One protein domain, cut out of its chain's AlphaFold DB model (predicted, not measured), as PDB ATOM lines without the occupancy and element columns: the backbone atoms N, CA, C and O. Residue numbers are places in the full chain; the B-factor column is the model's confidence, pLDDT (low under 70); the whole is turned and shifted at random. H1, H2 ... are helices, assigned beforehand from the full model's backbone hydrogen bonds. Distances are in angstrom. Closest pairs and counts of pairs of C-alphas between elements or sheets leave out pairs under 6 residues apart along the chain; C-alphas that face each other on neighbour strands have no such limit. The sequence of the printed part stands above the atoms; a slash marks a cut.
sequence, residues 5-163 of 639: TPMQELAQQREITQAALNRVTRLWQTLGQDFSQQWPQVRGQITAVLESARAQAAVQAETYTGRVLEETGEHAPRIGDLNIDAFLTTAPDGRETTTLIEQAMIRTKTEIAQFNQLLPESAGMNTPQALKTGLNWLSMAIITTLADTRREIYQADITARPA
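AT A GLANCE: This is residues 5 to 163 of the 639 residues of an uncharacterized protein of Canibacter oris (UniProt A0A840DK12). Three long helices, H1, H2 and H5, make a rod-shaped bundle; H4 packs on one end of H5, and short H3 packs on H2 and H5. Residues 117 to 122 stick out. The 159 printed residues hold five named helices, H1 to H5 in order, and no named strand: all helix, loose, radius of gyration of the C-alphas 19.5 A, spans 69 by 27 by 26 A.

HOW THE PARTS SIT: H1, residues 5 to 28, and H2, residues 35 to 71, form a hairpin at a shallow tilt of 4 degrees; their closest C-alphas, Val 24 and Ile 46, are 5.7 A apart. H5, residues 127 to 159, touches H2 residues 50 to 65 alone, closest C-alphas Arg 150 and Ala 61, 5.5 A. H4, residues 97 to 118, forms a hairpin with H5, closest C-alphas Ala 104 and Gly 134, 4.4 A. O i to N i+4 pairs are within hydrogen-bond range throughout H1, and in 27 of 33 in H2, 15 of 18 in H4 and 28 of 29 in H5.

IN THESE COORDINATES: H1 begins at C-alpha 5 (62.547, 19.921, -4.044); H2 spans 49.7 A; H3 is residues 85 to 88; H5 ends at C-alpha 159 (43.206, 17.070, -8.189).

THE WHOLE: The printed part has no cut; the H2 to H3 link is long. Fifteen residues are under pLDDT 70, among them 158 to 163.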
ATOM      1  N   THR A   5      63.797  19.286  -4.483       85.62
ATOM      2  CA  THR A   5      62.547  19.921  -4.044       85.62
ATOM      3  C   THR A   5      61.888  19.157  -2.892       85.62
ATOM      4  O   THR A   5      61.621  19.774  -1.861       85.62
ATOM      5  N   PRO A   6      61.694  17.820  -2.950       81.50
ATOM      6  CA  PRO A   6      61.166  17.057  -1.816       81.50
ATOM      7  C   PRO A   6      62.057  17.087  -0.570       81.50
ATOM      8  O   PRO A   6      61.556  17.087   0.553       81.50
ATOM      9  N   MET A   7      63.383  17.149  -0.734       80.62
ATOM     10  CA  MET A   7      64.300  17.248   0.409       80.62
ATOM     11  C   MET A   7      64.217  18.614   1.098       80.62
ATOM     12  O   MET A   7      64.195  18.671   2.327       80.62
ATOM     13  N   GLN A   8      64.153  19.700   0.327       86.25
ATOM     14  CA  GLN A   8      63.964  21.055   0.852       86.25
ATOM     15  C   GLN A   8      62.607  21.187   1.541       86.25
ATOM     16  O   GLN A   8      62.527  21.670   2.669       86.25
ATOM     17  N   GLU A   9      61.562  20.674   0.891       86.25
ATOM     18  CA  GLU A   9      60.211  20.624   1.430       86.25
ATOM     19  C   GLU A   9      60.189  19.907   2.787       86.25
ATOM     20  O   GLU A   9      59.638  20.401   3.769       86.25
ATOM     21  N   LEU A  10      60.850  18.754   2.880       82.81
ATOM     22  CA  LEU A  10      60.958  18.024   4.134       82.81
ATOM     23  C   LEU A  10      61.698  18.805   5.230       82.81
ATOM     24  O   LEU A  10      61.299  18.753   6.396       82.81
ATOM     25  N   ALA A  11      62.805  19.462   4.884       86.56
ATOM     26  CA  ALA A  11      63.615  20.207   5.843       86.56
ATOM     27  C   ALA A  11      62.807  21.352   6.468       86.56
ATOM     28  O   ALA A  11      62.711  21.435   7.692       86.56
ATOM     29  N   GLN A  12      62.129  22.136   5.633       89.38
ATOM     30  CA  GLN A  12      61.231  23.213   6.057       89.38
ATOM     31  C   GLN A  12      60.064  22.685   6.913       89.38
ATOM     32  O   GLN A  12      59.754  23.238   7.965       89.38
ATOM     33  N   GLN A  13      59.475  21.538   6.552       87.62
ATOM     34  CA  GLN A  13      58.417  20.909   7.356       87.62
ATOM     35  C   GLN A  13      58.889  20.525   8.759       87.62
ATOM     36  O   GLN A  13      58.148  20.676   9.737       87.62
ATOM     37  N   ARG A  14      60.108  19.985   8.861       88.75
ATOM     38  CA  ARG A  14      60.724  19.634  10.145       88.75
ATOM     39  C   ARG A  14      60.970  20.883  10.980       88.75
ATOM     40  O   ARG A  14      60.684  20.852  12.172       88.75
ATOM     41  N   GLU A  15      61.428  21.963  10.360       93.75
ATOM     42  CA  GLU A  15      61.666  23.243  11.026       93.75
ATOM     43  C   GLU A  15      60.374  23.836  11.606       93.75
ATOM     44  O   GLU A  15      60.310  24.071  12.814       93.75
ATOM     45  N   ILE A  16      59.311  23.955  10.799       94.75
ATOM     46  CA  ILE A  16      57.995  24.455  11.244       94.75
ATOM     47  C   ILE A  16      57.460  23.601  12.401       94.75
ATOM     48  O   ILE A  16      57.045  24.119  13.441       94.75
ATOM     49  N   THR A  17      57.507  22.273  12.247       92.94
ATOM     50  CA  THR A  17      57.010  21.338  13.268       92.94
ATOM     51  C   THR A  17      57.810  21.458  14.564       92.94
ATOM     52  O   THR A  17      57.225  21.526  15.644       92.94
ATOM     53  N   GLN A  18      59.142  21.512  14.484       94.62
ATOM     54  CA  GLN A  18      60.001  21.603  15.662       94.62
ATOM     55  C   GLN A  18      59.844  22.953  16.371       94.62
ATOM     56  O   GLN A  18      59.778  22.988  17.600       94.62
ATOM     57  N   ALA A  19      59.733  24.053  15.623       97.12
ATOM     58  CA  ALA A  19      59.491  25.380  16.181       97.12
ATOM     59  C   ALA A  19      58.156  25.434  16.944       97.12
ATOM     60  O   ALA A  19      58.114  25.904  18.088       97.12
ATOM     61  N   ALA A  20      57.089  24.882  16.355       97.00
ATOM     62  CA  ALA A  20      55.777  24.778  16.991       97.00
ATOM     63  C   ALA A  20      55.830  23.925  18.266       97.00
ATOM     64  O   ALA A  20      55.399  24.376  19.328       97.00
ATOM     65  N   LEU A  21      56.426  22.729  18.199       96.81
ATOM     66  CA  LEU A  21      56.566  21.837  19.354       96.81
ATOM     67  C   LEU A  21      57.388  22.464  20.479       96.81
ATOM     68  O   LEU A  21      56.990  22.371  21.639       96.81
ATOM     69  N   ASN A  22      58.498  23.134  20.166       97.62
ATOM     70  CA  ASN A  22      59.334  23.803  21.165       97.62
ATOM     71  C   ASN A  22      58.571  24.923  21.876       97.62
ATOM     72  O   ASN A  22      58.722  25.127  23.082       97.62
ATOM     73  N   ARG A  23      57.752  25.680  21.140       98.00
ATOM     74  CA  ARG A  23      56.952  26.759  21.721       98.00
ATOM     75  C   ARG A  23      55.793  26.215  22.550       98.00
ATOM     76  O   ARG A  23      55.644  26.638  23.689       98.00
ATOM     77  N   VAL A  24      55.050  25.236  22.038       97.12
ATOM     78  CA  VAL A  24      53.971  24.583  22.795       97.12
ATOM     79  C   VAL A  24      54.499  23.885  24.042       97.12
ATOM     80  O   VAL A  24      53.897  24.018  25.098       97.12
ATOM     81  N   THR A  25      55.639  23.201  23.963       97.25
ATOM     82  CA  THR A  25      56.245  22.545  25.130       97.25
ATOM     83  C   THR A  25      56.597  23.561  26.212       97.25
ATOM     84  O   THR A  25      56.266  23.332  27.370       97.25
ATOM     85  N   ARG A  26      57.187  24.711  25.850       97.62
ATOM     86  CA  ARG A  26      57.471  25.790  26.811       97.62
ATOM     87  C   ARG A  26      56.201  26.341  27.457       97.62
ATOM     88  O   ARG A  26      56.185  26.534  28.663       97.62
ATOM     89  N   LEU A  27      55.141  26.549  26.672       97.31
ATOM     90  CA  LEU A  27      53.837  26.987  27.182       97.31
ATOM     91  C   LEU A  27      53.194  25.943  28.100       97.31
ATOM     92  O   LEU A  27      52.619  26.281  29.121       97.31
ATOM     93  N   TRP A  28      53.306  24.664  27.760       96.62
ATOM     94  CA  TRP A  28      52.772  23.582  28.578       96.62
ATOM     95  C   TRP A  28      53.530  23.431  29.900       96.62
ATOM     96  O   TRP A  28      52.931  23.145  30.928       96.62
ATOM     97  N   GLN A  29      54.847  23.644  29.889       95.00
ATOM     98  CA  GLN A  29      55.696  23.567  31.079       95.00
ATOM     99  C   GLN A  29      55.401  24.654  32.119       95.00
ATOM    100  O   GLN A  29      55.832  24.508  33.258       95.00
ATOM    101  N   THR A  30      54.659  25.713  31.772       95.31
ATOM    102  CA  THR A  30      54.191  26.685  32.770       95.31
ATOM    103  C   THR A  30      53.021  26.158  33.600       95.31
ATOM    104  O   THR A  30      52.662  26.785  34.593       95.31
ATOM    105  N   LEU A  31      52.402  25.038  33.199       94.25
ATOM    106  CA  LEU A  31      51.326  24.407  33.957       94.25
ATOM    107  C   LEU A  31      51.890  23.723  35.208       94.25
ATOM    108  O   LEU A  31      52.763  22.859  35.120       94.25
ATOM    109  N   GLY A  32      51.369  24.114  36.371       87.88
ATOM    110  CA  GLY A  32      51.744  23.574  37.678       87.88
ATOM    111  C   GLY A  32      50.614  22.783  38.336       87.88
ATOM    112  O   GLY A  32      49.779  22.184  37.664       87.88
ATOM    113  N   GLN A  33      50.564  22.797  39.670       86.19
ATOM    114  CA  GLN A  33      49.468  22.177  40.430       86.19
ATOM    115  C   GLN A  33      48.105  22.826  40.116       86.19
ATOM    116  O   GLN A  33      47.106  22.125  39.973       86.19
ATOM    117  N   ASP A  34      48.082  24.138  39.858       88.00
ATOM    118  CA  ASP A  34      46.878  24.900  39.491       88.00
ATOM    119  C   ASP A  34      46.588  24.905  37.981       88.00
ATOM    120  O   ASP A  34      45.968  25.831  37.445       88.00
ATOM    121  N   PHE A  35      47.015  23.860  37.265       90.75
ATOM    122  CA  PHE A  35      46.907  23.769  35.806       90.75
ATOM    123  C   PHE A  35      45.493  24.062  35.281       90.75
ATOM    124  O   PHE A  35      45.339  24.585  34.181       90.75
ATOM    125  N   SER A  36      44.441  23.748  36.048       88.06
ATOM    126  CA  SER A  36      43.053  23.988  35.631       88.06
ATOM    127  C   SER A  36      42.705  25.476  35.549       88.06
ATOM    128  O   SER A  36      41.932  25.853  34.673       88.06
ATOM    129  N   GLN A  37      43.281  26.311  36.420       92.81
ATOM    130  CA  GLN A  37      43.090  27.765  36.392       92.81
ATOM    131  C   GLN A  37      43.970  28.425  35.325       92.81
ATOM    132  O   GLN A  37      43.548  29.370  34.668       92.81
ATOM    133  N   GLN A  38      45.177  27.896  35.116       94.44
ATOM    134  CA  GLN A  38      46.136  28.394  34.123       94.44
ATOM    135  C   GLN A  38      45.740  28.022  32.683       94.44
ATOM    136  O   GLN A  38      46.106  28.708  31.724       94.44
ATOM    137  N   TRP A  39      44.978  26.935  32.520       94.38
ATOM    138  CA  TRP A  39      44.663  26.355  31.220       94.38
ATOM    139  C   TRP A  39      44.017  27.319  30.220       94.38
ATOM    140  O   TRP A  39      44.497  27.353  29.093       94.38
ATOM    141  N   PRO A  40      42.991  28.128  30.548       94.38
ATOM    142  CA  PRO A  40      42.347  28.990  29.556       94.38
ATOM    143  C   PRO A  40      43.322  29.949  28.856       94.38
ATOM    144  O   PRO A  40      43.229  30.137  27.640       94.38
ATOM    145  N   GLN A  41      44.288  30.497  29.602       93.69
ATOM    146  CA  GLN A  41      45.330  31.377  29.069       93.69
ATOM    147  C   GLN A  41      46.332  30.597  28.209       93.69
ATOM    148  O   GLN A  41      46.606  30.982  27.070       93.69
ATOM    149  N   VAL A  42      46.850  29.479  28.730       95.88
ATOM    150  CA  VAL A  42      47.817  28.621  28.023       95.88
ATOM    151  C   VAL A  42      47.208  28.050  26.737       95.88
ATOM    152  O   VAL A  42      47.854  28.060  25.690       95.88
ATOM    153  N   ARG A  43      45.937  27.641  26.777       95.69
ATOM    154  CA  ARG A  43      45.154  27.162  25.633       95.69
ATOM    155  C   ARG A  43      45.127  28.186  24.508       95.69
ATOM    156  O   ARG A  43      45.461  27.831  23.385       95.69
ATOM    157  N   GLY A  44      44.777  29.442  24.799       95.12
ATOM    158  CA  GLY A  44      44.722  30.498  23.780       95.12
ATOM    159  C   GLY A  44      46.068  30.702  23.077       95.12
ATOM    160  O   GLY A  44      46.125  30.816  21.852       95.12
ATOM    161  N   GLN A  45      47.166  30.657  23.834       96.88
ATOM    162  CA  GLN A  45      48.517  30.785  23.285       96.88
ATOM    163  C   GLN A  45      48.924  29.560  22.455       96.88
ATOM    164  O   GLN A  45      49.498  29.718  21.379       96.88
ATOM    165  N   ILE A  46      48.603  28.344  22.907       96.75
ATOM    166  CA  ILE A  46      48.861  27.107  22.154       96.75
ATOM    167  C   ILE A  46      48.058  27.086  20.849       96.75
ATOM    168  O   ILE A  46      48.623  26.742  19.811       96.75
ATOM    169  N   THR A  47      46.786  27.497  20.873       95.12
ATOM    170  CA  THR A  47      45.957  27.614  19.663       95.12
ATOM    171  C   THR A  47      46.595  28.570  18.662       95.12
ATOM    172  O   THR A  47      46.789  28.191  17.511       95.12
ATOM    173  N   ALA A  48      47.018  29.762  19.095       95.12
ATOM    174  CA  ALA A  48      47.678  30.727  18.215       95.12
ATOM    175  C   ALA A  48      48.980  30.180  17.596       95.12
ATOM    176  O   ALA A  48      49.261  30.410  16.419       95.12
ATOM    177  N   VAL A  49      49.772  29.424  18.368       97.06
ATOM    178  CA  VAL A  49      50.994  28.774  17.864       97.06
ATOM    179  C   VAL A  49      50.669  27.713  16.817       97.06
ATOM    180  O   VAL A  49      51.340  27.660  15.786       97.06
ATOM    181  N   LEU A  50      49.656  26.878  17.064       95.12
ATOM    182  CA  LEU A  50      49.246  25.842  16.121       95.12
ATOM    183  C   LEU A  50      48.701  26.455  14.829       95.12
ATOM    184  O   LEU A  50      49.151  26.057  13.759       95.12
ATOM    185  N   GLU A  51      47.813  27.446  14.904       94.38
ATOM    186  CA  GLU A  51      47.269  28.094  13.705       94.38
ATOM    187  C   GLU A  51      48.346  28.810  12.890       94.38
ATOM    188  O   GLU A  51      48.406  28.652  11.672       94.38
ATOM    189  N   SER A  52      49.282  29.508  13.543       96.00
ATOM    190  CA  SER A  52      50.418  30.122  12.845       96.00
ATOM    191  C   SER A  52      51.285  29.079  12.128       96.00
ATOM    192  O   SER A  52      51.663  29.272  10.971       96.00
ATOM    193  N   ALA A  53      51.571  27.948  12.780       96.31
ATOM    194  CA  ALA A  53      52.337  26.864  12.176       96.31
ATOM    195  C   ALA A  53      51.577  26.185  11.021       96.31
ATOM    196  O   ALA A  53      52.194  25.799  10.028       96.31
ATOM    197  N   ARG A  54      50.245  26.068  11.116       94.31
ATOM    198  CA  ARG A  54      49.395  25.560  10.030       94.31
ATOM    199  C   ARG A  54      49.406  26.490   8.824       94.31
ATOM    200  O   ARG A  54      49.586  25.997   7.717       94.31
ATOM    201  N   ALA A  55      49.297  27.802   9.031       94.44
ATOM    202  CA  ALA A  55      49.381  28.788   7.955       94.44
ATOM    203  C   ALA A  55      50.732  28.712   7.221       94.44
ATOM    204  O   ALA A  55      50.772  28.633   5.996       94.44
ATOM    205  N   GLN A  56      51.843  28.636   7.965       94.88
ATOM    206  CA  GLN A  56      53.180  28.464   7.378       94.88
ATOM    207  C   GLN A  56      53.289  27.162   6.574       94.88
ATOM    208  O   GLN A  56      53.782  27.161   5.447       94.88
ATOM    209  N   ALA A  57      52.792  26.054   7.132       92.44
ATOM    210  CA  ALA A  57      52.780  24.765   6.454       92.44
ATOM    211  C   ALA A  57      51.911  24.784   5.183       92.44
ATOM    212  O   ALA A  57      52.250  24.120   4.205       92.44
ATOM    213  N   ALA A  58      50.811  25.540   5.186       91.50
ATOM    214  CA  ALA A  58      49.901  25.659   4.055       91.50
ATOM    215  C   ALA A  58      50.523  26.429   2.881       91.50
ATOM    216  O   ALA A  58      50.551  25.910   1.765       91.50
ATOM    217  N   VAL A  59      51.113  27.599   3.153       90.62
ATOM    218  CA  VAL A  59      51.851  28.400   2.156       90.62
ATOM    219  C   VAL A  59      52.999  27.594   1.548       90.62
ATOM    220  O   VAL A  59      53.204  27.585   0.336       90.62
ATOM    221  N   GLN A  60      53.732  26.859   2.387       89.25
ATOM    222  CA  GLN A  60      54.794  25.977   1.918       89.25
ATOM    223  C   GLN A  60      54.251  24.903   0.957       89.25
ATOM    224  O   GLN A  60      54.800  24.687  -0.127       89.25
ATOM    225  N   ALA A  61      53.153  24.248   1.343       88.12
ATOM    226  CA  ALA A  61      52.590  23.137   0.593       88.12
ATOM    227  C   ALA A  61      52.021  23.538  -0.775       88.12
ATOM    228  O   ALA A  61      52.086  22.740  -1.709       88.12
ATOM    229  N   GLU A  62      51.503  24.759  -0.910       85.75
ATOM    230  CA  GLU A  62      50.908  25.264  -2.150       85.75
ATOM    231  C   GLU A  62      51.880  25.228  -3.342       85.75
ATOM    232  O   GLU A  62      51.493  24.904  -4.467       85.75
ATOM    233  N   THR A  63      53.153  25.553  -3.107       87.62
ATOM    234  CA  THR A  63      54.161  25.656  -4.178       87.62
ATOM    235  C   THR A  63      54.836  24.322  -4.498       87.62
ATOM    236  O   THR A  63      55.457  24.162  -5.552       87.62
ATOM    237  N   TYR A  64      54.724  23.340  -3.602       87.56
ATOM    238  CA  TYR A  64      55.494  22.101  -3.650       87.56
ATOM    239  C   TYR A  64      55.265  21.292  -4.932       87.56
ATOM    240  O   TYR A  64      56.236  20.952  -5.607       87.56
ATOM    241  N   THR A  65      54.010  20.997  -5.288       82.69
ATOM    242  CA  THR A  65      53.698  20.140  -6.447       82.69
ATOM    243  C   THR A  65      54.238  20.746  -7.735       82.69
ATOM    244  O   THR A  65      54.830  20.030  -8.532       82.69
ATOM    245  N   GLY A  66      54.071  22.061  -7.926       84.75
ATOM    246  CA  GLY A  66      54.563  22.765  -9.110       84.75
ATOM    247  C   GLY A  66      56.075  22.627  -9.270       84.75
ATOM    248  O   GLY A  66      56.535  22.186 -10.318       84.75
ATOM    249  N   ARG A  67      56.830  22.901  -8.198       88.12
ATOM    250  CA  ARG A  67      58.295  22.761  -8.189       88.12
ATOM    251  C   ARG A  67      58.754  21.321  -8.426       88.12
ATOM    252  O   ARG A  67      59.733  21.098  -9.125       88.12
ATOM    253  N   VAL A  68      58.058  20.332  -7.853       84.75
ATOM    254  CA  VAL A  68      58.406  18.917  -8.067       84.75
ATOM    255  C   VAL A  68      58.168  18.504  -9.511       84.75
ATOM    256  O   VAL A  68      59.015  17.823 -10.071       84.75
ATOM    257  N   LEU A  69      57.043  18.909 -10.103       81.06
ATOM    258  CA  LEU A  69      56.733  18.615 -11.501       81.06
ATOM    259  C   LEU A  69      57.759  19.262 -12.440       81.06
ATOM    260  O   LEU A  69      58.235  18.611 -13.364       81.06
ATOM    261  N   GLU A  70      58.163  20.503 -12.163       85.81
ATOM    262  CA  GLU A  70      59.239  21.178 -12.895       85.81
ATOM    263  C   GLU A  70      60.571  20.421 -12.771       85.81
ATOM    264  O   GLU A  70      61.213  20.126 -13.777       85.81
ATOM    265  N   GLU A  71      60.948  20.017 -11.553       84.12
ATOM    266  CA  GLU A  71      62.168  19.243 -11.308       84.12
ATOM    267  C   GLU A  71      62.149  17.859 -11.983       84.12
ATOM    268  O   GLU A  71      63.190  17.370 -12.426       84.12
ATOM    269  N   THR A  72      60.983  17.210 -12.079       76.06
ATOM    270  CA  THR A  72      60.836  15.914 -12.761       76.06
ATOM    271  C   THR A  72      60.618  16.040 -14.270       76.06
ATOM    272  O   THR A  72      60.501  15.015 -14.946       76.06
ATOM    273  N   GLY A  73      60.596  17.261 -14.817       76.81
ATOM    274  CA  GLY A  73      60.332  17.518 -16.235       76.81
ATOM    275  C   GLY A  73      58.902  17.173 -16.665       76.81
ATOM    276  O   GLY A  73      58.648  16.924 -17.843       76.81
ATOM    277  N   GLU A  74      57.963  17.112 -15.721       71.69
ATOM    278  CA  GLU A  74      56.548  16.862 -15.972       71.69
ATOM    279  C   GLU A  74      55.789  18.183 -16.136       71.69
ATOM    280  O   GLU A  74      55.816  19.058 -15.273       71.69
ATOM    281  N   HIS A  75      55.045  18.324 -17.233       73.00
ATOM    282  CA  HIS A  75      54.189  19.489 -17.447       73.00
ATOM    283  C   HIS A  75      52.731  19.153 -17.119       73.00
ATOM    284  O   HIS A  75      52.067  18.422 -17.854       73.00
ATOM    285  N   ALA A  76      52.230  19.687 -16.003       68.69
ATOM    286  CA  ALA A  76      50.843  19.514 -15.577       68.69
ATOM    287  C   ALA A  76      50.304  20.804 -14.929       68.69
ATOM    288  O   ALA A  76      50.348  20.932 -13.699       68.69
ATOM    289  N   PRO A  77      49.834  21.786 -15.723       67.25
ATOM    290  CA  PRO A  77      49.283  23.032 -15.198       67.25
ATOM    291  C   PRO A  77      47.991  22.792 -14.405       67.25
ATOM    292  O   PRO A  77      47.275  21.812 -14.637       67.25
ATOM    293  N   ARG A  78      47.700  23.692 -13.457       70.88
ATOM    294  CA  ARG A  78      46.420  23.691 -12.738       70.88
ATOM    295  C   ARG A  78      45.295  24.156 -13.661       70.88
ATOM    296  O   ARG A  78      45.492  25.079 -14.444       70.88
ATOM    297  N   ILE A  79      44.113  23.561 -13.517       60.97
ATOM    298  CA  ILE A  79      42.874  24.015 -14.174       60.97
ATOM    299  C   ILE A  79      42.074  25.016 -13.322       60.97
ATOM    300  O   ILE A  79      41.020  25.475 -13.751       60.97
ATOM    301  N   GLY A  80      42.560  25.348 -12.124       64.75
ATOM    302  CA  GLY A  80      41.979  26.339 -11.221       64.75
ATOM    303  C   GLY A  80      42.859  26.568  -9.992       64.75
ATOM    304  O   GLY A  80      43.703  25.727  -9.663       64.75
ATOM    305  N   ASP A  81      42.669  27.706  -9.329       74.94
ATOM    306  CA  ASP A  81      43.433  28.069  -8.135       74.94
ATOM    307  C   ASP A  81      42.886  27.403  -6.871       74.94
ATOM    308  O   ASP A  81      41.701  27.077  -6.759       74.94
ATOM    309  N   LEU A  82      43.778  27.187  -5.906       74.31
ATOM    310  CA  LEU A  82      43.418  26.643  -4.604       74.31
ATOM    311  C   LEU A  82      43.032  27.779  -3.661       74.31
ATOM    312  O   LEU A  82      43.760  28.757  -3.528       74.31
ATOM    313  N   ASN A  83      41.929  27.607  -2.937       81.88
ATOM    314  CA  ASN A  83      41.622  28.457  -1.795       81.88
ATOM    315  C   ASN A  83      42.370  27.926  -0.561       81.88
ATOM    316  O   ASN A  83      41.875  27.032   0.125       81.88
ATOM    317  N   ILE A  84      43.577  28.439  -0.309       83.06
ATOM    318  CA  ILE A  84      44.423  27.995   0.811       83.06
ATOM    319  C   ILE A  84      43.779  28.304   2.169       83.06
ATOM    320  O   ILE A  84      43.827  27.464   3.069       83.06
ATOM    321  N   ASP A  85      43.095  29.443   2.295       82.12
ATOM    322  CA  ASP A  85      42.437  29.855   3.540       82.12
ATOM    323  C   ASP A  85      41.345  28.866   3.971       82.12
ATOM    324  O   ASP A  85      41.146  28.636   5.166       82.12
ATOM    325  N   ALA A  86      40.691  28.195   3.015       78.06
ATOM    326  CA  ALA A  86      39.701  27.162   3.312       78.06
ATOM    327  C   ALA A  86      40.282  26.010   4.154       78.06
ATOM    328  O   ALA A  86      39.598  25.511   5.049       78.06
ATOM    329  N   PHE A  87      41.552  25.636   3.943       78.94
ATOM    330  CA  PHE A  87      42.231  24.565   4.692       78.94
ATOM    331  C   PHE A  87      42.619  24.967   6.118       78.94
ATOM    332  O   PHE A  87      43.059  24.123   6.900       78.94
ATOM    333  N   LEU A  88      42.486  26.249   6.465       86.06
ATOM    334  CA  LEU A  88      42.784  26.774   7.797       86.06
ATOM    335  C   LEU A  88      41.521  26.962   8.647       86.06
ATOM    336  O   LEU A  88      41.634  27.037   9.866       86.06
ATOM    337  N   THR A  89      40.331  26.949   8.031       80.62
ATOM    338  CA  THR A  89      39.039  27.169   8.713       80.62
ATOM    339  C   THR A  89      38.749  26.163   9.825       80.62
ATOM    340  O   THR A  89      38.237  26.530  10.876       80.62
ATOM    341  N   THR A  90      39.087  24.894   9.609       79.44
ATOM    342  CA  THR A  90      38.935  23.803  10.580       79.44
ATOM    343  C   THR A  90      40.190  22.952  10.572       79.44
ATOM    344  O   THR A  90      40.986  23.026   9.637       79.44
ATOM    345  N   ALA A  91      40.408  22.151  11.611       74.69
ATOM    346  CA  ALA A  91      41.459  21.146  11.605       74.69
ATOM    347  C   ALA A  91      41.188  20.072  10.526       74.69
ATOM    348  O   ALA A  91      40.034  19.865  10.158       74.69
ATOM    349  N   PRO A  92      42.209  19.315  10.075       68.19
ATOM    350  CA  PRO A  92      42.068  18.296   9.017       68.19
ATOM    351  C   PRO A  92      41.020  17.193   9.274       68.19
ATOM    352  O   PRO A  92      40.606  16.466   8.379       68.19
ATOM    353  N   ASP A  93      40.580  17.013  10.521       62.72
ATOM    354  CA  ASP A  93      39.506  16.077  10.869       62.72
ATOM    355  C   ASP A  93      38.103  16.719  10.873       62.72
ATOM    356  O   ASP A  93      37.137  16.081  11.307       62.72
ATOM    357  N   GLY A  94      37.997  17.962  10.395       66.88
ATOM    358  CA  GLY A  94      36.776  18.758  10.275       66.88
ATOM    359  C   GLY A  94      36.324  19.440  11.567       66.88
ATOM    360  O   GLY A  94      35.239  20.014  11.602       66.88
ATOM    361  N   ARG A  95      37.102  19.360  12.654       73.62
ATOM    362  CA  ARG A  95      36.754  19.981  13.941       73.62
ATOM    363  C   ARG A  95      37.460  21.313  14.144       73.62
ATOM    364  O   ARG A  95      38.509  21.574  13.572       73.62
ATOM    365  N   GLU A  96      36.941  22.109  15.069       79.75
ATOM    366  CA  GLU A  96      37.649  23.270  15.610       79.75
ATOM    367  C   GLU A  96      38.989  22.851  16.229       79.75
ATOM    368  O   GLU A  96      39.032  21.961  17.088       79.75
ATOM    369  N   THR A  97      40.080  23.526  15.867       80.94
ATOM    370  CA  THR A  97      41.432  23.225  16.369       80.94
ATOM    371  C   THR A  97      41.516  23.278  17.894       80.94
ATOM    372  O   THR A  97      42.209  22.477  18.527       80.94
ATOM    373  N   THR A  98      40.737  24.158  18.521       84.38
ATOM    374  CA  THR A  98      40.640  24.248  19.983       84.38
ATOM    375  C   THR A  98      40.149  22.934  20.603       84.38
ATOM    376  O   THR A  98      40.655  22.525  21.645       84.38
ATOM    377  N   THR A  99      39.237  22.206  19.951       79.50
ATOM    378  CA  THR A  99      38.724  20.922  20.473       79.50
ATOM    379  C   THR A  99      39.774  19.816  20.459       79.50
ATOM    380  O   THR A  99      39.714  18.911  21.293       79.50
ATOM    381  N   LEU A 100      40.746  19.882  19.541       78.56
ATOM    382  CA  LEU A 100      41.919  19.014  19.573       78.56
ATOM    383  C   LEU A 100      42.755  19.356  20.801       78.56
ATOM    384  O   LEU A 100      43.020  18.480  21.613       78.56
ATOM    385  N   ILE A 101      43.104  20.625  20.991       88.50
ATOM    386  CA  ILE A 101      43.953  21.066  22.105       88.50
ATOM    387  C   ILE A 101      43.338  20.698  23.471       88.50
ATOM    388  O   ILE A 101      44.053  20.229  24.356       88.50
ATOM    389  N   GLU A 102      42.014  20.795  23.622       89.56
ATOM    390  CA  GLU A 102      41.297  20.404  24.848       89.56
ATOM    391  C   GLU A 102      41.472  18.930  25.242       89.56
ATOM    392  O   GLU A 102      41.472  18.592  26.428       89.56
ATOM    393  N   GLN A 103      41.685  18.025  24.282       87.38
ATOM    394  CA  GLN A 103      41.901  16.607  24.590       87.38
ATOM    395  C   GLN A 103      43.174  16.371  25.406       87.38
ATOM    396  O   GLN A 103      43.233  15.403  26.168       87.38
ATOM    397  N   ALA A 104      44.175  17.248  25.292       90.81
ATOM    398  CA  ALA A 104      45.370  17.183  26.125       90.81
ATOM    399  C   ALA A 104      45.003  17.337  27.607       90.81
ATOM    400  O   ALA A 104      45.412  16.527  28.439       90.81
ATOM    401  N   MET A 105      44.155  18.322  27.920       92.62
ATOM    402  CA  MET A 105      43.698  18.570  29.283       92.62
ATOM    403  C   MET A 105      42.740  17.518  29.806       92.62
ATOM    404  O   MET A 105      42.839  17.136  30.973       92.62
ATOM    405  N   ILE A 106      41.843  17.021  28.956       88.00
ATOM    406  CA  ILE A 106      40.973  15.900  29.316       88.00
ATOM    407  C   ILE A 106      41.838  14.709  29.733       88.00
ATOM    408  O   ILE A 106      41.624  14.161  30.808       88.00
ATOM    409  N   ARG A 107      42.877  14.368  28.960       88.69
ATOM    410  CA  ARG A 107      43.786  13.260  29.293       88.69
ATOM    411  C   ARG A 107      44.562  13.480  30.581       88.69
ATOM    412  O   ARG A 107      44.665  12.543  31.365       88.69
ATOM    413  N   THR A 108      45.059  14.690  30.826       91.06
ATOM    414  CA  THR A 108      45.690  15.027  32.109       91.06
ATOM    415  C   THR A 108      44.723  14.817  33.274       91.06
ATOM    416  O   THR A 108      45.070  14.147  34.241       91.06
ATOM    417  N   LYS A 109      43.483  15.311  33.177       89.44
ATOM    418  CA  LYS A 109      42.475  15.138  34.235       89.44
ATOM    419  C   LYS A 109      42.043  13.679  34.408       89.44
ATOM    420  O   LYS A 109      41.843  13.243  35.536       89.44
ATOM    421  N   THR A 110      41.925  12.919  33.319       89.00
ATOM    422  CA  THR A 110      41.614  11.484  33.365       89.00
ATOM    423  C   THR A 110      42.715  10.695  34.068       89.00
ATOM    424  O   THR A 110      42.394   9.866  34.912       89.00
ATOM    425  N   GLU A 111      43.988  10.977  33.780       86.44
ATOM    426  CA  GLU A 111      45.118  10.343  34.472       86.44
ATOM    427  C   GLU A 111      45.085  10.646  35.980       86.44
ATOM    428  O   GLU A 111      45.270   9.749  36.800       86.44
ATOM    429  N   ILE A 112      44.784  11.896  36.355       87.38
ATOM    430  CA  ILE A 112      44.630  12.291  37.764       87.38
ATOM    431  C   ILE A 112      43.500  11.515  38.432       87.38
ATOM    432  O   ILE A 112      43.703  10.940  39.498       87.38
ATOM    433  N   ALA A 113      42.330  11.456  37.796       85.19
ATOM    434  CA  ALA A 113      41.183  10.732  38.328       85.19
ATOM    435  C   ALA A 113      41.480   9.234  38.515       85.19
ATOM    436  O   ALA A 113      41.161   8.675  39.563       85.19
ATOM    437  N   GLN A 114      42.130   8.597  37.535       83.38
ATOM    438  CA  GLN A 114      42.508   7.182  37.605       83.38
ATOM    439  C   GLN A 114      43.513   6.910  38.726       83.38
ATOM    440  O   GLN A 114      43.358   5.949  39.474       83.38
ATOM    441  N   PHE A 115      44.522   7.765  38.879       82.81
ATOM    442  CA  PHE A 115      45.503   7.619  39.948       82.81
ATOM    443  C   PHE A 115      44.885   7.828  41.333       82.81
ATOM    444  O   PHE A 115      45.106   7.008  42.217       82.81
ATOM    445  N   ASN A 116      44.061   8.867  41.510       82.62
ATOM    446  CA  ASN A 116      43.374   9.135  42.777       82.62
ATOM    447  C   ASN A 116      42.440   7.983  43.178       82.62
ATOM    448  O   ASN A 116      42.250   7.731  44.364       82.62
ATOM    449  N   GLN A 117      41.869   7.272  42.202       84.06
ATOM    450  CA  GLN A 117      41.068   6.077  42.453       84.06
ATOM    451  C   GLN A 117      41.917   4.887  42.935       84.06
ATOM    452  O   GLN A 117      41.437   4.088  43.736       84.06
ATOM    453  N   LEU A 118      43.154   4.752  42.449       81.44
ATOM    454  CA  LEU A 118      44.058   3.648  42.798       81.44
ATOM    455  C   LEU A 118      44.837   3.894  44.098       81.44
ATOM    456  O   LEU A 118      45.100   2.945  44.830       81.44
ATOM    457  N   LEU A 119      45.217   5.143  44.374       76.00
ATOM    458  CA  LEU A 119      46.027   5.543  45.529       76.00
ATOM    459  C   LEU A 119      45.456   6.824  46.169       76.00
ATOM    460  O   LEU A 119      46.017   7.909  45.985       76.00
ATOM    461  N   PRO A 120      44.352   6.723  46.935       75.25
ATOM    462  CA  PRO A 120      43.662   7.886  47.502       75.25
ATOM    463  C   PRO A 120      44.547   8.721  48.437       75.25
ATOM    464  O   PRO A 120      44.463   9.946  48.445       75.25
ATOM    465  N   GLU A 121      45.442   8.064  49.178       78.75
ATOM    466  CA  GLU A 121      46.367   8.696  50.131       78.75
ATOM    467  C   GLU A 121      47.477   9.518  49.448       78.75
ATOM    468  O   GLU A 121      48.166  10.299  50.097       78.75
ATOM    469  N   SER A 122      47.653   9.366  48.130       71.62
ATOM    470  CA  SER A 122      48.660  10.070  47.323       71.62
ATOM    471  C   SER A 122      48.047  11.114  46.378       71.62
ATOM    472  O   SER A 122      48.682  11.512  45.394       71.62
ATOM    473  N   ALA A 123      46.812  11.554  46.644       65.38
ATOM    474  CA  ALA A 123      46.108  12.523  45.807       65.38
ATOM    475  C   ALA A 123      46.941  13.805  45.598       65.38
ATOM    476  O   ALA A 123      47.361  14.459  46.550       65.38
ATOM    477  N   GLY A 124      47.201  14.158  44.332       64.00
ATOM    478  CA  GLY A 124      47.979  15.347  43.943       64.00
ATOM    479  C   GLY A 124      49.491  15.133  43.752       64.00
ATOM    480  O   GLY A 124      50.165  16.007  43.198       64.00
ATOM    481  N   MET A 125      50.042  13.969  44.121       70.75
ATOM    482  CA  MET A 125      51.463  13.645  43.887       70.75
ATOM    483  C   MET A 125      51.776  13.288  42.423       70.75
ATOM    484  O   MET A 125      52.928  13.338  41.995       70.75
ATOM    485  N   ASN A 126      50.761  12.953  41.625       84.19
ATOM    486  CA  ASN A 126      50.913  12.501  40.242       84.19
ATOM    487  C   ASN A 126      50.752  13.606  39.183       84.19
ATOM    488  O   ASN A 126      50.859  13.313  37.989       84.19
ATOM    489  N   THR A 127      50.522  14.863  39.579       87.62
ATOM    490  CA  THR A 127      50.307  15.984  38.647       87.62
ATOM    491  C   THR A 127      51.412  16.121  37.588       87.62
ATOM    492  O   THR A 127      51.070  16.227  36.406       87.62
ATOM    493  N   PRO A 128      52.721  16.028  37.916       89.19
ATOM    494  CA  PRO A 128      53.776  16.093  36.899       89.19
ATOM    495  C   PRO A 128      53.677  14.973  35.851       89.19
ATOM    496  O   PRO A 128      53.860  15.206  34.654       89.19
ATOM    497  N   GLN A 129      53.341  13.756  36.285       88.12
ATOM    498  CA  GLN A 129      53.177  12.607  35.397       88.12
ATOM    499  C   GLN A 129      51.921  12.751  34.522       88.12
ATOM    500  O   GLN A 129      51.970  12.491  33.320       88.12
ATOM    501  N   ALA A 130      50.817  13.244  35.082       89.88
ATOM    502  CA  ALA A 130      49.590  13.502  34.336       89.88
ATOM    503  C   ALA A 130      49.740  14.626  33.298       89.88
ATOM    504  O   ALA A 130      49.237  14.523  32.171       89.88
ATOM    505  N   LEU A 131      50.477  15.687  33.633       93.06
ATOM    506  CA  LEU A 131      50.834  16.744  32.687       93.06
ATOM    507  C   LEU A 131      51.729  16.209  31.565       93.06
ATOM    508  O   LEU A 131      51.544  16.585  30.410       93.06
ATOM    509  N   LYS A 132      52.645  15.281  31.863       93.44
ATOM    510  CA  LYS A 132      53.447  14.590  30.843       93.44
ATOM    511  C   LYS A 132      52.577  13.754  29.896       93.44
ATOM    512  O   LYS A 132      52.805  13.780  28.687       93.44
ATOM    513  N   THR A 133      51.561  13.055  30.406       89.94
ATOM    514  CA  THR A 133      50.585  12.318  29.578       89.94
ATOM    515  C   THR A 133      49.824  13.254  28.631       89.94
ATOM    516  O   THR A 133      49.710  12.955  27.437       89.94
ATOM    517  N   GLY A 134      49.372  14.412  29.124       92.50
ATOM    518  CA  GLY A 134      48.733  15.446  28.301       92.50
ATOM    519  C   GLY A 134      49.662  16.003  27.219       92.50
ATOM    520  O   GLY A 134      49.292  16.022  26.043       92.50
ATOM    521  N   LEU A 135      50.904  16.352  27.577       94.62
ATOM    522  CA  LEU A 135      51.911  16.864  26.639       94.62
ATOM    523  C   LEU A 135      52.257  15.859  25.536       94.62
ATOM    524  O   LEU A 135      52.402  16.240  24.372       94.62
ATOM    525  N   ASN A 136      52.379  14.573  25.876       89.06
ATOM    526  CA  ASN A 136      52.648  13.518  24.899       89.06
ATOM    527  C   ASN A 136      51.533  13.433  23.852       89.06
ATOM    528  O   ASN A 136      51.808  13.298  22.657       89.06
ATOM    529  N   TRP A 137      50.278  13.531  24.295       89.94
ATOM    530  CA  TRP A 137      49.141  13.561  23.385       89.94
ATOM    531  C   TRP A 137      49.143  14.830  22.531       89.94
ATOM    532  O   TRP A 137      49.028  14.737  21.309       89.94
ATOM    533  N   LEU A 138      49.345  15.998  23.149       93.50
ATOM    534  CA  LEU A 138      49.343  17.288  22.460       93.50
ATOM    535  C   LEU A 138      50.431  17.361  21.384       93.50
ATOM    536  O   LEU A 138      50.170  17.775  20.257       93.50
ATOM    537  N   SER A 139      51.633  16.884  21.703       92.31
ATOM    538  CA  SER A 139      52.751  16.814  20.760       92.31
ATOM    539  C   SER A 139      52.395  15.959  19.543       92.31
ATOM    540  O   SER A 139      52.640  16.350  18.403       92.31
ATOM    541  N   MET A 140      51.762  14.802  19.766       83.81
ATOM    542  CA  MET A 140      51.308  13.930  18.681       83.81
ATOM    543  C   MET A 140      50.192  14.563  17.845       83.81
ATOM    544  O   MET A 140      50.204  14.410  16.622       83.81
ATOM    545  N   ALA A 141      49.256  15.269  18.482       86.31
ATOM    546  CA  ALA A 141      48.188  15.984  17.793       86.31
ATOM    547  C   ALA A 141      48.762  17.068  16.873       86.31
ATOM    548  O   ALA A 141      48.464  17.058  15.686       86.31
ATOM    549  N   ILE A 142      49.679  17.905  17.368       90.25
ATOM    550  CA  ILE A 142      50.331  18.969  16.582       90.25
ATOM    551  C   ILE A 142      51.078  18.402  15.374       90.25
ATOM    552  O   ILE A 142      50.865  18.859  14.252       90.25
ATOM    553  N   ILE A 143      51.915  17.376  15.578       87.81
ATOM    554  CA  ILE A 143      52.654  16.725  14.480       87.81
ATOM    555  C   ILE A 143      51.683  16.215  13.408       87.81
ATOM    556  O   ILE A 143      51.946  16.348  12.213       87.81
ATOM    557  N   THR A 144      50.566  15.626  13.835       82.62
ATOM    558  CA  THR A 144      49.564  15.050  12.932       82.62
ATOM    559  C   THR A 144      48.819  16.144  12.173       82.62
ATOM    560  O   THR A 144      48.794  16.106  10.950       82.62
ATOM    561  N   THR A 145      48.308  17.161  12.868       86.00
ATOM    562  CA  THR A 145      47.580  18.290  12.276       86.00
ATOM    563  C   THR A 145      48.426  19.039  11.247       86.00
ATOM    564  O   THR A 145      47.947  19.305  10.144       86.00
ATOM    565  N   LEU A 146      49.698  19.329  11.549       90.81
ATOM    566  CA  LEU A 146      50.606  19.986  10.600       90.81
ATOM    567  C   LEU A 146      50.931  19.098   9.393       90.81
ATOM    568  O   LEU A 146      51.096  19.593   8.278       90.81
ATOM    569  N   ALA A 147      51.041  17.783   9.594       83.56
ATOM    570  CA  ALA A 147      51.265  16.849   8.499       83.56
ATOM    571  C   ALA A 147      50.030  16.680   7.606       83.56
ATOM    572  O   ALA A 147      50.186  16.587   6.390       83.56
ATOM    573  N   ASP A 148      48.832  16.636   8.185       79.00
ATOM    574  CA  ASP A 148      47.582  16.438   7.453       79.00
ATOM    575  C   ASP A 148      47.137  17.701   6.708       79.00
ATOM    576  O   ASP A 148      46.799  17.583   5.535       79.00
ATOM    577  N   THR A 149      47.315  18.895   7.292       85.06
ATOM    578  CA  THR A 149      47.061  20.185   6.607       85.06
ATOM    579  C   THR A 149      47.777  20.239   5.248       85.06
ATOM    580  O   THR A 149      47.179  20.522   4.214       85.06
ATOM    581  N   ARG A 150      49.064  19.866   5.206       85.62
ATOM    582  CA  ARG A 150      49.844  19.840   3.954       85.62
ATOM    583  C   ARG A 150      49.363  18.776   2.974       85.62
ATOM    584  O   ARG A 150      49.376  18.990   1.768       85.62
ATOM    585  N   ARG A 151      48.974  17.602   3.478       77.69
ATOM    586  CA  ARG A 151      48.525  16.485   2.632       77.69
ATOM    587  C   ARG A 151      47.219  16.809   1.927       77.69
ATOM    588  O   ARG A 151      47.070  16.406   0.778       77.69
ATOM    589  N   GLU A 152      46.306  17.498   2.601       73.88
ATOM    590  CA  GLU A 152      45.053  17.965   2.008       73.88
ATOM    591  C   GLU A 152      45.319  18.953   0.874       73.88
ATOM    592  O   GLU A 152      44.773  18.790  -0.215       73.88
ATOM    593  N   ILE A 153      46.257  19.882   1.076       82.00
ATOM    594  CA  ILE A 153      46.678  20.828   0.036       82.00
ATOM    595  C   ILE A 153      47.312  20.096  -1.150       82.00
ATOM    596  O   ILE A 153      46.910  20.330  -2.285       82.00
ATOM    597  N   TYR A 154      48.229  19.146  -0.925       78.50
ATOM    598  CA  TYR A 154      48.793  18.344  -2.021       78.50
ATOM    599  C   TYR A 154      47.720  17.552  -2.775       78.50
ATOM    600  O   TYR A 154      47.778  17.440  -3.994       78.50
ATOM    601  N   GLN A 155      46.746  16.975  -2.066       72.00
ATOM    602  CA  GLN A 155      45.635  16.242  -2.677       72.00
ATOM    603  C   GLN A 155      44.774  17.159  -3.550       72.00
ATOM    604  O   GLN A 155      44.414  16.774  -4.664       72.00
ATOM    605  N   ALA A 156      44.467  18.362  -3.069       72.00
ATOM    606  CA  ALA A 156      43.708  19.354  -3.816       72.00
ATOM    607  C   ALA A 156      44.485  19.865  -5.038       72.00
ATOM    608  O   ALA A 156      43.936  19.890  -6.136       72.00
ATOM    609  N   ASP A 157      45.775  20.170  -4.885       74.12
ATOM    610  CA  ASP A 157      46.648  20.613  -5.979       74.12
ATOM    611  C   ASP A 157      46.805  19.543  -7.067       74.12
ATOM    612  O   ASP A 157      46.703  19.835  -8.255       74.12
ATOM    613  N   ILE A 158      46.983  18.275  -6.678       68.25
ATOM    614  CA  ILE A 158      47.016  17.147  -7.621       68.25
ATOM    615  C   ILE A 158      45.671  17.013  -8.343       68.25
ATOM    616  O   ILE A 158      45.637  16.802  -9.551       68.25
ATOM    617  N   THR A 159      44.559  17.160  -7.620       63.69
ATOM    618  CA  THR A 159      43.206  17.070  -8.189       63.69
ATOM    619  C   THR A 159      42.940  18.205  -9.181       63.69
ATOM    620  O   THR A 159      42.313  17.984 -10.215       63.69
ATOM    621  N   ALA A 160      43.476  19.397  -8.917       64.06
ATOM    622  CA  ALA A 160      43.446  20.538  -9.826       64.06
ATOM    623  C   ALA A 160      44.359  20.362 -11.057       64.06
ATOM    624  O   ALA A 160      44.400  21.249 -11.903       64.06
ATOM    625  N   ARG A 161      45.093  19.248 -11.198       67.75
ATOM    626  CA  ARG A 161      46.011  18.976 -12.317       67.75
ATOM    627  C   ARG A 161      45.651  17.648 -12.997       67.75
ATOM    628  O   ARG A 161      46.232  16.617 -12.663       67.75
ATOM    629  N   PRO A 162      44.758  17.637 -14.005       60.72
ATOM    630  CA  PRO A 162      44.260  16.404 -14.632       60.72
ATOM    631  C   PRO A 162      45.341  15.465 -15.196       60.72
ATOM    632  O   PRO A 162      45.137  14.254 -15.255       60.72
ATOM    633  N   ALA A 163      46.494  16.012 -15.598       55.75
ATOM    634  CA  ALA A 163      47.636  15.238 -16.090       55.75
ATOM    635  C   ALA A 163      48.392  14.482 -14.976       55.75
ATOM    636  O   ALA A 163      49.077  13.494 -15.254       55.75
TER     637      ALA A 163